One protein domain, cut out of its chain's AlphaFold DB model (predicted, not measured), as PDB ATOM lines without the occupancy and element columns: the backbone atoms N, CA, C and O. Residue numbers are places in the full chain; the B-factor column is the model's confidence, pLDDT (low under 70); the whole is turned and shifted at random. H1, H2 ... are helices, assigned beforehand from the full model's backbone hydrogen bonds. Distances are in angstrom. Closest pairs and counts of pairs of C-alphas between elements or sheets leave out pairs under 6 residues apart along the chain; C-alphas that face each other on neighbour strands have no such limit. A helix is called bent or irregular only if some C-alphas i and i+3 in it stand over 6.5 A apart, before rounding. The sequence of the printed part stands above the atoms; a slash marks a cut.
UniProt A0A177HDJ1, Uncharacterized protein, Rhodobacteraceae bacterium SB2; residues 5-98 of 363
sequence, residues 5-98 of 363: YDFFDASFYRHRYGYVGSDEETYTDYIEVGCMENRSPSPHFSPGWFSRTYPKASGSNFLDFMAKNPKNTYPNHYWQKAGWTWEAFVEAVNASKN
ATOM      1  N   TYR A   5     203.878 184.576 126.164       81.50
ATOM      2  CA  TYR A   5     204.829 185.427 126.873       81.50
ATOM      3  C   TYR A   5     204.387 185.742 128.310       81.50
ATOM      4  O   TYR A   5     205.221 185.834 129.202       81.50
ATOM      5  N   ASP A   6     203.076 185.825 128.576       79.06
ATOM      6  CA  ASP A   6     202.560 186.149 129.910       79.06
ATOM      7  C   ASP A   6     202.848 185.045 130.941       79.06
ATOM      8  O   ASP A   6     202.761 185.305 132.139       79.06
ATOM      9  N   PHE A   7     203.204 183.838 130.500       80.75
ATOM     10  CA  PHE A   7     203.501 182.686 131.357       80.75
ATOM     11  C   PHE A   7     204.968 182.248 131.309       80.75
ATOM     12  O   PHE A   7     205.331 181.232 131.910       80.75
ATOM     13  N   PHE A   8     205.798 183.006 130.596       86.06
ATOM     14  CA  PHE A   8     207.236 182.818 130.529       86.06
ATOM     15  C   PHE A   8     207.930 183.647 131.620       86.06
ATOM     16  O   PHE A   8     207.647 184.834 131.774       86.06
ATOM     17  N   ASP A   9     208.840 183.033 132.380       84.50
ATOM     18  CA  ASP A   9     209.700 183.733 133.342       84.50
ATOM     19  C   ASP A   9     211.146 183.671 132.847       84.50
ATOM     20  O   ASP A   9     211.870 182.700 133.076       84.50
ATOM     21  N   ALA A  10     211.566 184.733 132.157       87.19
ATOM     22  CA  ALA A  10     212.884 184.812 131.537       87.19
ATOM     23  C   ALA A  10     214.023 184.691 132.559       87.19
ATOM     24  O   ALA A  10     215.031 184.036 132.312       87.19
ATOM     25  N   SER A  11     213.857 185.268 133.748       83.12
ATOM     26  CA  SER A  11     214.877 185.200 134.794       83.12
ATOM     27  C   SER A  11     214.967 183.806 135.419       83.12
ATOM     28  O   SER A  11     216.070 183.341 135.698       83.12
ATOM     29  N   PHE A  12     213.837 183.110 135.599       83.56
ATOM     30  CA  PHE A  12     213.848 181.690 135.963       83.56
ATOM     31  C   PHE A  12     214.552 180.850 134.897       83.56
ATOM     32  O   PHE A  12     215.426 180.052 135.227       83.56
ATOM     33  N   TYR A  13     214.201 181.048 133.627       87.56
ATOM     34  CA  TYR A  13     214.749 180.273 132.521       87.56
ATOM     35  C   TYR A  13     216.270 180.444 132.409       87.56
ATOM     36  O   TYR A  13     217.001 179.455 132.351       87.56
ATOM     37  N   ARG A  14     216.760 181.689 132.487       88.88
ATOM     38  CA  ARG A  14     218.198 181.990 132.530       88.88
ATOM     39  C   ARG A  14     218.898 181.306 133.692       88.88
ATOM     40  O   ARG A  14     219.918 180.659 133.488       88.88
ATOM     41  N   HIS A  15     218.335 181.411 134.894       83.06
ATOM     42  CA  HIS A  15     218.928 180.806 136.081       83.06
ATOM     43  C   HIS A  15     218.973 179.275 135.986       83.06
ATOM     44  O   HIS A  15     219.991 178.668 136.303       83.06
ATOM     45  N   ARG A  16     217.891 178.647 135.513       85.50
ATOM     46  CA  ARG A  16     217.768 177.186 135.443       85.50
ATOM     47  C   ARG A  16     218.622 176.559 134.345       85.50
ATOM     48  O   ARG A  16     219.163 175.480 134.559       85.50
ATOM     49  N   TYR A  17     218.708 177.198 133.181       89.06
ATOM     50  CA  TYR A  17     219.382 176.632 132.004       89.06
ATOM     51  C   TYR A  17     220.712 177.313 131.675       89.06
ATOM     52  O   TYR A  17     221.316 177.000 130.654       89.06
ATOM     53  N   GLY A  18     221.175 178.240 132.519       87.50
ATOM     54  CA  GLY A  18     222.435 178.958 132.315       87.50
ATOM     55  C   GLY A  18     222.440 179.848 131.070       87.50
ATOM     56  O   GLY A  18     223.505 180.121 130.522       87.50
ATOM     57  N   TYR A  19     221.266 180.278 130.597       90.12
ATOM     58  CA  TYR A  19     221.153 181.135 129.418       90.12
ATOM     59  C   TYR A  19     221.544 182.577 129.759       90.12
ATOM     60  O   TYR A  19     221.131 183.119 130.787       90.12
ATOM     61  N   VAL A  20     222.309 183.217 128.878       90.69
ATOM     62  CA  VAL A  20     222.733 184.613 129.017       90.69
ATOM     63  C   VAL A  20     222.156 185.404 127.850       90.69
ATOM     64  O   VAL A  20     222.503 185.150 126.703       90.69
ATOM     65  N   GLY A  21     221.277 186.357 128.152       90.44
ATOM     66  CA  GLY A  21     220.628 187.216 127.164       90.44
ATOM     67  C   GLY A  21     219.549 188.093 127.795       90.44
ATOM     68  O   GLY A  21     219.226 187.958 128.979       90.44
ATOM     69  N   SER A  22     218.992 189.002 127.004       92.75
ATOM     70  CA  SER A  22     217.817 189.803 127.357       92.75
ATOM     71  C   SER A  22     216.564 188.932 127.519       92.75
ATOM     72  O   SER A  22     216.539 187.768 127.119       92.75
ATOM     73  N   ASP A  23     215.495 189.478 128.103       89.88
ATOM     74  CA  ASP A  23     214.217 188.762 128.237       89.88
ATOM     75  C   ASP A  23     213.638 188.336 126.873       89.88
ATOM     76  O   ASP A  23     213.104 187.234 126.755       89.88
ATOM     77  N   GLU A  24     213.811 189.162 125.838       92.38
ATOM     78  CA  GLU A  24     213.356 188.897 124.466       92.38
ATOM     79  C   GLU A  24     214.160 187.775 123.795       92.38
ATOM     80  O   GLU A  24     213.579 186.856 123.208       92.38
ATOM     81  N   GLU A  25     215.489 187.800 123.930       93.25
ATOM     82  CA  GLU A  25     216.371 186.733 123.439       93.25
ATOM     83  C   GLU A  25     216.098 185.416 124.176       93.25
ATOM     84  O   GLU A  25     215.984 184.365 123.552       93.25
ATOM     85  N   THR A  26     215.885 185.483 125.495       92.75
ATOM     86  CA  THR A  26     215.566 184.308 126.324       92.75
ATOM     87  C   THR A  26     214.223 183.691 125.916       92.75
ATOM     88  O   THR A  26     214.086 182.470 125.849       92.75
ATOM     89  N   TYR A  27     213.213 184.520 125.635       91.19
ATOM     90  CA  TYR A  27     211.926 184.033 125.143       91.19
ATOM     91  C   TYR A  27     212.063 183.393 123.761       91.19
ATOM     92  O   TYR A  27     211.517 182.315 123.539       91.19
ATOM     93  N   THR A  28     212.825 184.011 122.856       91.12
ATOM     94  CA  THR A  28     213.103 183.453 121.524       91.12
ATOM     95  C   THR A  28     213.785 182.088 121.626       91.12
ATOM     96  O   THR A  28     213.287 181.133 121.035       91.12
ATOM     97  N   ASP A  29     214.820 181.948 122.464       92.75
ATOM     98  CA  ASP A  29     215.480 180.658 122.733       92.75
ATOM     99  C   ASP A  29     214.490 179.600 123.234       92.75
ATOM    100  O   ASP A  29     214.501 178.453 122.784       92.75
ATOM    101  N   TYR A  30     213.579 179.979 124.131       90.25
ATOM    102  CA  TYR A  30     212.557 179.051 124.594       90.25
ATOM    103  C   TYR A  30     211.633 178.587 123.461       90.25
ATOM    104  O   TYR A  30     211.328 177.398 123.374       90.25
ATOM    105  N   ILE A  31     211.178 179.485 122.587       88.12
ATOM    106  CA  ILE A  31     210.301 179.111 121.471       88.12
ATOM    107  C   ILE A  31     211.033 178.241 120.453       88.12
ATOM    108  O   ILE A  31     210.474 177.241 120.003       88.12
ATOM    109  N   GLU A  32     212.268 178.592 120.113       87.81
ATOM    110  CA  GLU A  32     213.024 177.933 119.051       87.81
ATOM    111  C   GLU A  32     213.682 176.629 119.496       87.81
ATOM    112  O   GLU A  32     213.810 175.724 118.681       87.81
ATOM    113  N   VAL A  33     214.082 176.513 120.765       88.50
ATOM    114  CA  VAL A  33     214.860 175.377 121.288       88.50
ATOM    115  C   VAL A  33     214.210 174.801 122.539       88.50
ATOM    116  O   VAL A  33     213.888 173.609 122.593       88.50
ATOM    117  N   GLY A  34     213.970 175.639 123.550       87.75
ATOM    118  CA  GLY A  34     213.573 175.173 124.877       87.75
ATOM    119  C   GLY A  34     212.265 174.384 124.902       87.75
ATOM    120  O   GLY A  34     212.153 173.398 125.631       87.75
ATOM    121  N   CYS A  35     211.288 174.752 124.075       84.06
ATOM    122  CA  CYS A  35     210.005 174.066 124.012       84.06
ATOM    123  C   CYS A  35     210.127 172.657 123.407       84.06
ATOM    124  O   CYS A  35     209.401 171.756 123.833       84.06
ATOM    125  N   MET A  36     211.065 172.449 122.474       81.75
ATOM    126  CA  MET A  36     211.349 171.145 121.861       81.75
ATOM    127  C   MET A  36     212.176 170.258 122.792       81.75
ATOM    128  O   MET A  36     211.938 169.057 122.877       81.75
ATOM    129  N   GLU A  37     213.094 170.857 123.551       86.50
ATOM    130  CA  GLU A  37     213.881 170.169 124.581       86.50
ATOM    131  C   GLU A  37     213.118 169.951 125.893       86.50
ATOM    132  O   GLU A  37     213.679 169.476 126.882       86.50
ATOM    133  N   ASN A  38     211.824 170.278 125.921       82.25
ATOM    134  CA  ASN A  38     210.965 170.084 127.082       82.25
ATOM    135  C   ASN A  38     211.424 170.877 128.327       82.25
ATOM    136  O   ASN A  38     211.154 170.477 129.465       82.25
ATOM    137  N   ARG A  39     212.110 172.009 128.117       87.75
ATOM    138  CA  ARG A  39     212.534 172.937 129.170       87.75
ATOM    139  C   ARG A  39     211.313 173.642 129.763       87.75
ATOM    140  O   ARG A  39     210.439 174.108 129.043       87.75
ATOM    141  N   SER A  40     211.239 173.740 131.085       87.44
ATOM    142  CA  SER A  40     210.217 174.529 131.782       87.44
ATOM    143  C   SER A  40     210.326 176.027 131.437       87.44
ATOM    144  O   SER A  40     211.394 176.596 131.661       87.44
ATOM    145  N   PRO A  41     209.250 176.683 130.959       86.62
ATOM    146  CA  PRO A  41     209.221 178.129 130.691       86.62
ATOM    147  C   PRO A  41     209.116 178.987 131.955       86.62
ATOM    148  O   PRO A  41     209.437 180.173 131.942       86.62
ATOM    149  N   SER A  42     208.598 178.404 133.032       84.12
ATOM    150  CA  SER A  42     208.417 179.031 134.336       84.12
ATOM    151  C   SER A  42     208.311 177.943 135.410       84.12
ATOM    152  O   SER A  42     208.067 176.779 135.068       84.12
ATOM    153  N   PRO A  43     208.436 178.287 136.703       79.81
ATOM    154  CA  PRO A  43     208.239 177.323 137.788       79.81
ATOM    155  C   PRO A  43     206.832 176.713 137.814       79.81
ATOM    156  O   PRO A  43     206.610 175.605 138.298       79.81
ATOM    157  N   HIS A  44     205.853 177.443 137.277       79.50
ATOM    158  CA  HIS A  44     204.442 177.071 137.321       79.50
ATOM    159  C   HIS A  44     204.061 175.985 136.318       79.50
ATOM    160  O   HIS A  44     202.986 175.404 136.450       79.50
ATOM    161  N   PHE A  45     204.925 175.670 135.351       82.69
ATOM    162  CA  PHE A  45     204.671 174.652 134.335       82.69
ATOM    163  C   PHE A  45     205.828 173.655 134.251       82.69
ATOM    164  O   PHE A  45     206.981 174.036 134.063       82.69
ATOM    165  N   SER A  46     205.513 172.360 134.349       83.81
ATOM    166  CA  SER A  46     206.479 171.265 134.218       83.81
ATOM    167  C   SER A  46     206.171 170.460 132.953       83.81
ATOM    168  O   SER A  46     205.325 169.561 132.999       83.81
ATOM    169  N   PRO A  47     206.846 170.742 131.823       83.19
ATOM    170  CA  PRO A  47     206.603 170.049 130.561       83.19
ATOM    171  C   PRO A  47     206.786 168.529 130.677       83.19
ATOM    172  O   PRO A  47     205.947 167.763 130.217       83.19
ATOM    173  N   GLY A  48     207.834 168.080 131.380       80.81
ATOM    174  CA  GLY A  48     208.109 166.656 131.593       80.81
ATOM    175  C   GLY A  48     207.025 165.931 132.379       80.81
ATOM    176  O   GLY A  48     206.657 164.810 132.026       80.81
ATOM    177  N   TRP A  49     206.488 166.557 133.428       81.31
ATOM    178  CA  TRP A  49     205.335 165.997 134.125       81.31
ATOM    179  C   TRP A  49     204.087 166.028 133.235       81.31
ATOM    180  O   TRP A  49     203.396 165.017 133.122       81.31
ATOM    181  N   PHE A  50     203.840 167.152 132.560       82.12
ATOM    182  CA  PHE A  50     202.672 167.355 131.709       82.12
ATOM    183  C   PHE A  50     202.563 166.286 130.619       82.12
ATOM    184  O   PHE A  50     201.504 165.679 130.478       82.12
ATOM    185  N   SER A  51     203.652 165.983 129.904       79.69
ATOM    186  CA  SER A  51     203.657 164.956 128.852       79.69
ATOM    187  C   SER A  51     203.373 163.555 129.382       79.69
ATOM    188  O   SER A  51     202.679 162.783 128.726       79.69
ATOM    189  N   ARG A  52     203.901 163.213 130.568       82.12
ATOM    190  CA  ARG A  52     203.658 161.903 131.190       82.12
ATOM    191  C   ARG A  52     202.205 161.750 131.628       82.12
ATOM    192  O   ARG A  52     201.642 160.670 131.490       82.12
ATOM    193  N   THR A  53     201.603 162.827 132.129       81.81
ATOM    194  CA  THR A  53     200.214 162.831 132.605       81.81
ATOM    195  C   THR A  53     199.205 162.937 131.459       81.81
ATOM    196  O   THR A  53     198.146 162.310 131.509       81.81
ATOM    197  N   TYR A  54     199.527 163.690 130.402       80.25
ATOM    198  CA  TYR A  54     198.648 163.970 129.263       80.25
ATOM    199  C   TYR A  54     199.281 163.547 127.923       80.25
ATOM    200  O   TYR A  54     199.565 164.392 127.072       80.25
ATOM    201  N   PRO A  55     199.439 162.235 127.669       70.25
ATOM    202  CA  PRO A  55     200.184 161.705 126.518       70.25
ATOM    203  C   PRO A  55     199.543 161.974 125.143       70.25
ATOM    204  O   PRO A  55     200.153 161.696 124.119       70.25
ATOM    205  N   LYS A  56     198.317 162.520 125.092       64.88
ATOM    206  CA  LYS A  56     197.642 162.948 123.848       64.88
ATOM    207  C   LYS A  56     197.988 164.393 123.433       64.88
ATOM    208  O   LYS A  56     197.276 164.981 122.618       64.88
ATOM    209  N   ALA A  57     199.011 165.005 124.030       60.28
ATOM    210  CA  ALA A  57     199.557 166.280 123.568       60.28
ATOM    211  C   ALA A  57     200.352 166.065 122.263       60.28
ATOM    212  O   ALA A  57     201.134 165.128 122.153       60.28
ATOM    213  N   SER A  58     200.084 166.874 121.244       50.31
ATOM    214  CA  SER A  58     200.399 166.638 119.825       50.31
ATOM    215  C   SER A  58     201.660 167.366 119.326       50.31
ATOM    216  O   SER A  58     201.839 167.530 118.123       50.31
ATOM    217  N   GLY A  59     202.529 167.826 120.227       64.44
ATOM    218  CA  GLY A  59     203.663 168.707 119.927       64.44
ATOM    219  C   GLY A  59     204.085 169.489 121.175       64.44
ATOM    220  O   GLY A  59     203.878 169.005 122.285       64.44
ATOM    221  N   SER A  60     204.663 170.688 121.021       62.56
ATOM    222  CA  SER A  60     205.175 171.534 122.118       62.56
ATOM    223  C   SER A  60     204.220 171.636 123.320       62.56
ATOM    224  O   SER A  60     203.230 172.368 123.290       62.56
ATOM    225  N   ASN A  61     204.564 170.947 124.413       67.75
ATOM    226  CA  ASN A  61     203.692 170.691 125.571       67.75
ATOM    227  C   ASN A  61     203.057 171.946 126.181       67.75
ATOM    228  O   ASN A  61     201.896 171.933 126.582       67.75
ATOM    229  N   PHE A  62     203.815 173.040 126.243       70.44
ATOM    230  CA  PHE A  62     203.336 174.298 126.801       70.44
ATOM    231  C   PHE A  62     202.383 175.045 125.863       70.44
ATOM    232  O   PHE A  62     201.380 175.586 126.318       70.44
ATOM    233  N   LEU A  63     202.652 175.035 124.554       68.75
ATOM    234  CA  LEU A  63     201.746 175.600 123.550       68.75
ATOM    235  C   LEU A  63     200.430 174.822 123.516       68.75
ATOM    236  O   LEU A  63     199.360 175.421 123.494       68.75
ATOM    237  N   ASP A  64     200.514 173.495 123.598       67.19
ATOM    238  CA  ASP A  64     199.369 172.596 123.708       67.19
ATOM    239  C   ASP A  64     198.531 172.871 124.965       67.19
ATOM    240  O   ASP A  64     197.303 172.953 124.886       67.19
ATOM    241  N   PHE A  65     199.188 173.038 126.117       73.06
ATOM    242  CA  PHE A  65     198.545 173.416 127.377       73.06
ATOM    243  C   PHE A  65     197.818 174.763 127.260       73.06
ATOM    244  O   PHE A  65     196.644 174.874 127.617       73.06
ATOM    245  N   MET A  66     198.493 175.766 126.698       71.00
ATOM    246  CA  MET A  66     197.965 177.114 126.499       71.00
ATOM    247  C   MET A  66     196.803 177.162 125.493       71.00
ATOM    248  O   MET A  66     195.834 177.892 125.701       71.00
ATOM    249  N   ALA A  67     196.865 176.375 124.414       66.56
ATOM    250  CA  ALA A  67     195.866 176.363 123.344       66.56
ATOM    251  C   ALA A  67     194.585 175.600 123.713       66.56
ATOM    252  O   ALA A  67     193.504 175.936 123.229       66.56
ATOM    253  N   LYS A  68     194.678 174.580 124.578       63.22
ATOM    254  CA  LYS A  68     193.540 173.712 124.927       63.22
ATOM    255  C   LYS A  68     192.589 174.304 125.969       63.22
ATOM    256  O   LYS A  68     191.573 173.667 126.231       63.22
ATOM    257  N   ASN A  69     192.872 175.500 126.499       62.81
ATOM    258  CA  ASN A  69     192.113 176.172 127.561       62.81
ATOM    259  C   ASN A  69     191.852 175.208 128.742       62.81
ATOM    260  O   ASN A  69     190.862 174.475 128.716       62.81
ATOM    261  N   PRO A  70     192.751 175.146 129.742       63.03
ATOM    262  CA  PRO A  70     193.014 173.976 130.592       63.03
ATOM    263  C   PRO A  70     191.911 173.667 131.616       63.03
ATOM    264  O   PRO A  70     192.123 173.653 132.827       63.03
ATOM    265  N   LYS A  71     190.715 173.346 131.122       63.50
ATOM    266  CA  LYS A  71     189.554 172.954 131.922       63.50
ATOM    267  C   LYS A  71     189.727 171.573 132.562       63.50
ATOM    268  O   LYS A  71     189.062 171.303 133.549       63.50
ATOM    269  N   ASN A  72     190.625 170.731 132.031       69.31
ATOM    270  CA  ASN A  72     190.856 169.352 132.494       69.31
ATOM    271  C   ASN A  72     192.343 168.958 132.577       69.31
ATOM    272  O   ASN A  72     192.669 167.773 132.658       69.31
ATOM    273  N   THR A  73     193.257 169.926 132.504       77.94
ATOM    274  CA  THR A  73     194.699 169.654 132.529       77.94
ATOM    275  C   THR A  73     195.387 170.512 133.572       77.94
ATOM    276  O   THR A  73     195.154 171.716 133.616       77.94
ATOM    277  N   TYR A  74     196.264 169.909 134.367       83.81
ATOM    278  CA  TYR A  74     197.103 170.617 135.328       83.81
ATOM    279  C   TYR A  74     198.446 170.979 134.670       83.81
ATOM    280  O   TYR A  74     198.890 170.257 133.783       83.81
ATOM    281  N   PRO A  75     199.115 172.065 135.073       80.44
ATOM    282  CA  PRO A  75     200.391 172.492 134.496       80.44
ATOM    283  C   PRO A  75     201.587 171.771 135.141       80.44
ATOM    284  O   PRO A  75     202.671 171.717 134.564       80.44
ATOM    285  N   ASN A  76     201.397 171.216 136.341       79.31
ATOM    286  CA  ASN A  76     202.317 170.336 137.057       79.31
ATOM    287  C   ASN A  76     201.530 169.529 138.126       79.31
ATOM    288  O   ASN A  76     200.335 169.766 138.336       79.31
ATOM    289  N   HIS A  77     202.193 168.593 138.814       76.44
ATOM    290  CA  HIS A  77     201.567 167.756 139.851       76.44
ATOM    291  C   HIS A  77     201.104 168.518 141.095       76.44
ATOM    292  O   HIS A  77     200.140 168.101 141.739       76.44
ATOM    293  N   TYR A  78     201.746 169.634 141.438       73.31
ATOM    294  CA  TYR A  78     201.414 170.404 142.636       73.31
ATOM    295  C   TYR A  78     199.991 170.972 142.555       73.31
ATOM    296  O   TYR A  78     199.205 170.899 143.501       73.31
ATOM    297  N   TRP A  79     199.612 171.452 141.371       76.06
ATOM    298  CA  TRP A  79     198.285 172.001 141.102       76.06
ATOM    299  C   TRP A  79     197.161 170.962 141.141       76.06
ATOM    300  O   TRP A  79     196.030 171.299 141.505       76.06
ATOM    301  N   GLN A  80     197.468 169.699 140.825       75.06
ATOM    302  CA  GLN A  80     196.513 168.596 140.952       75.06
ATOM    303  C   GLN A  80     196.070 168.417 142.409       75.06
ATOM    304  O   GLN A  80     194.889 168.193 142.672       75.06
ATOM    305  N   LYS A  81     197.002 168.552 143.358       66.00
ATOM    306  CA  LYS A  81     196.729 168.412 144.795       66.00
ATOM    307  C   LYS A  81     196.116 169.665 145.411       66.00
ATOM    308  O   LYS A  81     195.390 169.561 146.392       66.00
ATOM    309  N   ALA A  82     196.397 170.835 144.843       65.06
ATOM    310  CA  ALA A  82     195.978 172.096 145.432       65.06
ATOM    311  C   ALA A  82     194.493 172.414 145.209       65.06
ATOM    312  O   ALA A  82     193.935 173.097 146.057       65.06
ATOM    313  N   GLY A  83     193.854 171.959 144.120       69.88
ATOM    314  CA  GLY A  83     192.485 172.352 143.726       69.88
ATOM    315  C   GLY A  83     192.456 173.370 142.574       69.88
ATOM    316  O   GLY A  83     191.903 174.461 142.706       69.88
ATOM    317  N   TRP A  84     193.134 173.019 141.482       76.50
ATOM    318  CA  TRP A  84     193.342 173.792 140.250       76.50
ATOM    319  C   TRP A  84     192.117 174.528 139.679       76.50
ATOM    320  O   TRP A  84     191.067 173.924 139.461       76.50
ATOM    321  N   THR A  85     192.317 175.797 139.309       80.69
ATOM    322  CA  THR A  85     191.497 176.537 138.336       80.69
ATOM    323  C   THR A  85     192.418 177.363 137.438       80.69
ATOM    324  O   THR A  85     193.540 177.697 137.830       80.69
ATOM    325  N   TRP A  86     191.957 177.700 136.233       80.56
ATOM    326  CA  TRP A  86     192.730 178.548 135.323       80.56
ATOM    327  C   TRP A  86     192.952 179.946 135.904       80.56
ATOM    328  O   TRP A  86     194.038 180.504 135.794       80.56
ATOM    329  N   GLU A  87     191.943 180.489 136.580       82.00
ATOM    330  CA  GLU A  87     191.993 181.804 137.213       82.00
ATOM    331  C   GLU A  87     193.062 181.843 138.310       82.00
ATOM    332  O   GLU A  87     193.900 182.742 138.305       82.00
ATOM    333  N   ALA A  88     193.107 180.819 139.172       77.88
ATOM    334  CA  ALA A  88     194.110 180.722 140.231       77.88
ATOM    335  C   ALA A  88     195.532 180.565 139.672       77.88
ATOM    336  O   ALA A  88     196.487 181.051 140.268       77.88
ATOM    337  N   PHE A  89     195.694 179.906 138.524       80.44
ATOM    338  CA  PHE A  89     196.985 179.808 137.840       80.44
ATOM    339  C   PHE A  89     197.455 181.127 137.244       80.44
ATOM    340  O   PHE A  89     198.622 181.490 137.366       80.44
ATOM    341  N   VAL A  90     196.552 181.852 136.585       81.06
ATOM    342  CA  VAL A  90     196.855 183.177 136.038       81.06
ATOM    343  C   VAL A  90     197.229 184.135 137.167       81.06
ATOM    344  O   VAL A  90     198.208 184.871 137.047       81.06
ATOM    345  N   GLU A  91     196.483 184.107 138.272       78.62
ATOM    346  CA  GLU A  91     196.781 184.876 139.479       78.62
ATOM    347  C   GLU A  91     198.163 184.523 140.042       78.62
ATOM    348  O   GLU A  91     198.997 185.408 140.211       78.62
ATOM    349  N   ALA A  92     198.439 183.233 140.228       75.50
ATOM    350  CA  ALA A  92     199.717 182.708 140.694       75.50
ATOM    351  C   ALA A  92     200.917 183.172 139.869       75.50
ATOM    352  O   ALA A  92     201.903 183.672 140.409       75.50
ATOM    353  N   VAL A  93     200.820 183.025 138.548       78.00
ATOM    354  CA  VAL A  93     201.873 183.407 137.603       78.00
ATOM    355  C   VAL A  93     202.096 184.916 137.630       78.00
ATOM    356  O   VAL A  93     203.234 185.380 137.583       78.00
ATOM    357  N   ASN A  94     201.027 185.707 137.728       75.69
ATOM    358  CA  ASN A  94     201.147 187.160 137.807       75.69
ATOM    359  C   ASN A  94     201.710 187.630 139.155       75.69
ATOM    360  O   ASN A  94     202.545 188.532 139.169       75.69
ATOM    361  N   ALA A  95     201.317 187.002 140.266       70.69
ATOM    362  CA  ALA A  95     201.871 187.280 141.590       70.69
ATOM    363  C   ALA A  95     203.367 186.921 141.656       70.69
ATOM    364  O   ALA A  95     204.189 187.721 142.117       70.69
ATOM    365  N   SER A  96     203.753 185.766 141.100       66.19
ATOM    366  CA  SER A  96     205.133 185.277 141.158       66.19
ATOM    367  C   SER A  96     206.132 186.086 140.341       66.19
ATOM    368  O   SER A  96     207.318 186.066 140.655       66.19
ATOM    369  N   LYS A  97     205.681 186.815 139.307       65.75
ATOM    370  CA  LYS A  97     206.546 187.742 138.549       65.75
ATOM    371  C   LYS A  97     207.198 188.788 139.454       65.75
ATOM    372  O   LYS A  97     208.283 189.273 139.139       65.75
ATOM    373  N   ASN A  98     206.547 189.108 140.572       62.34
ATOM    374  CA  ASN A  98     207.024 190.087 141.537       62.34
ATOM    375  C   ASN A  98     207.616 189.423 142.784       62.34
ATOM    376  O   ASN A  98     208.639 189.893 143.281       62.34
TER     377      ASN A  98
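Overview. This is residues 5 to 98 of the 363 residues of an uncharacterized protein of Rhodobacteraceae bacterium SB2 (UniProt A0A177HDJ1). Six short helices form two groups on either side of a long link: H1 and H2 make a pair at one end, while H3, H4, H5 and H6 are spread round the other end, and residues 35 to 46 run between the two. H3 and H4 meet nearly at right angles, H5 comes near H3, and H6 lies by itself along one side, touching no helix. The printed part has 94 residues, with H1 to H6 in that order along the chain and no named strand; the class is all helix. It is compact, with a radius of gyration of the C-alphas of 12.8 A, and spans 35 by 30 by 19 A.

Arrangement. H1, residues 10 to 17, and H2, residues 23 to 34, touch; their closest C-alphas, those of Ala 10 and Asp 23, are 5.3 A apart. H2 touches H1 with residues 23 to 27 alone. The two run the same way at a steep tilt of 47 degrees. H3, residues 47 to 53, and H4, residues 61 to 67, touch, and the closest C-alphas, those of Pro 47 and Asn 61, are 5.8 A apart. Their lines are about perpendicular, at 81 degrees. H5, residues 77 to 82, is close to H3 but not clearly touching it: the closest C-alphas, those of Trp 49 and His 77, are 7.1 A apart. Their lines are only just about perpendicular, at 73 degrees. H6, residues 86 to 96, is apart from H1, H2, H3, H4 and H5. H2 and H3 are apart, and so are H1 and H4. In H1, H2, H4 and H6 every O i to N i+4 pair is within hydrogen-bond range; in H3 it is 2 of 3 and in H5 1 of 2.

Along the chain. H1 begins at C-alpha 10, at (212.884, 184.812, 131.537), and is 10.5 A long from first to last C-alpha. H2 is 14.0 A long and is neither bent nor irregular, but only just: C-alphas 31 and 34 are 6.1 A apart. H3 and H4 are 9.9 A long each, and H3 begins at C-alpha 47, at (206.603, 170.049, 130.561). H5 is 9.0 A long. H6 is 15.3 A long and ends at C-alpha 96, at (205.133, 185.277, 141.158).

Size, cuts and confidence. The two C-alphas farthest apart, those of Gly 21 and Gly 83, are 35.9 A from each other. The printed part has no cut. The link from H2 to H3, residues 35 to 46, is long; its C-alphas lie 4 to 13 A from the mean of the C-alphas. The mean pLDDT of the printed part is 79.0, and it is under 70 at residues 56 to 61, 63 to 64, 67 to 72, 81 to 83 and 96 to 98.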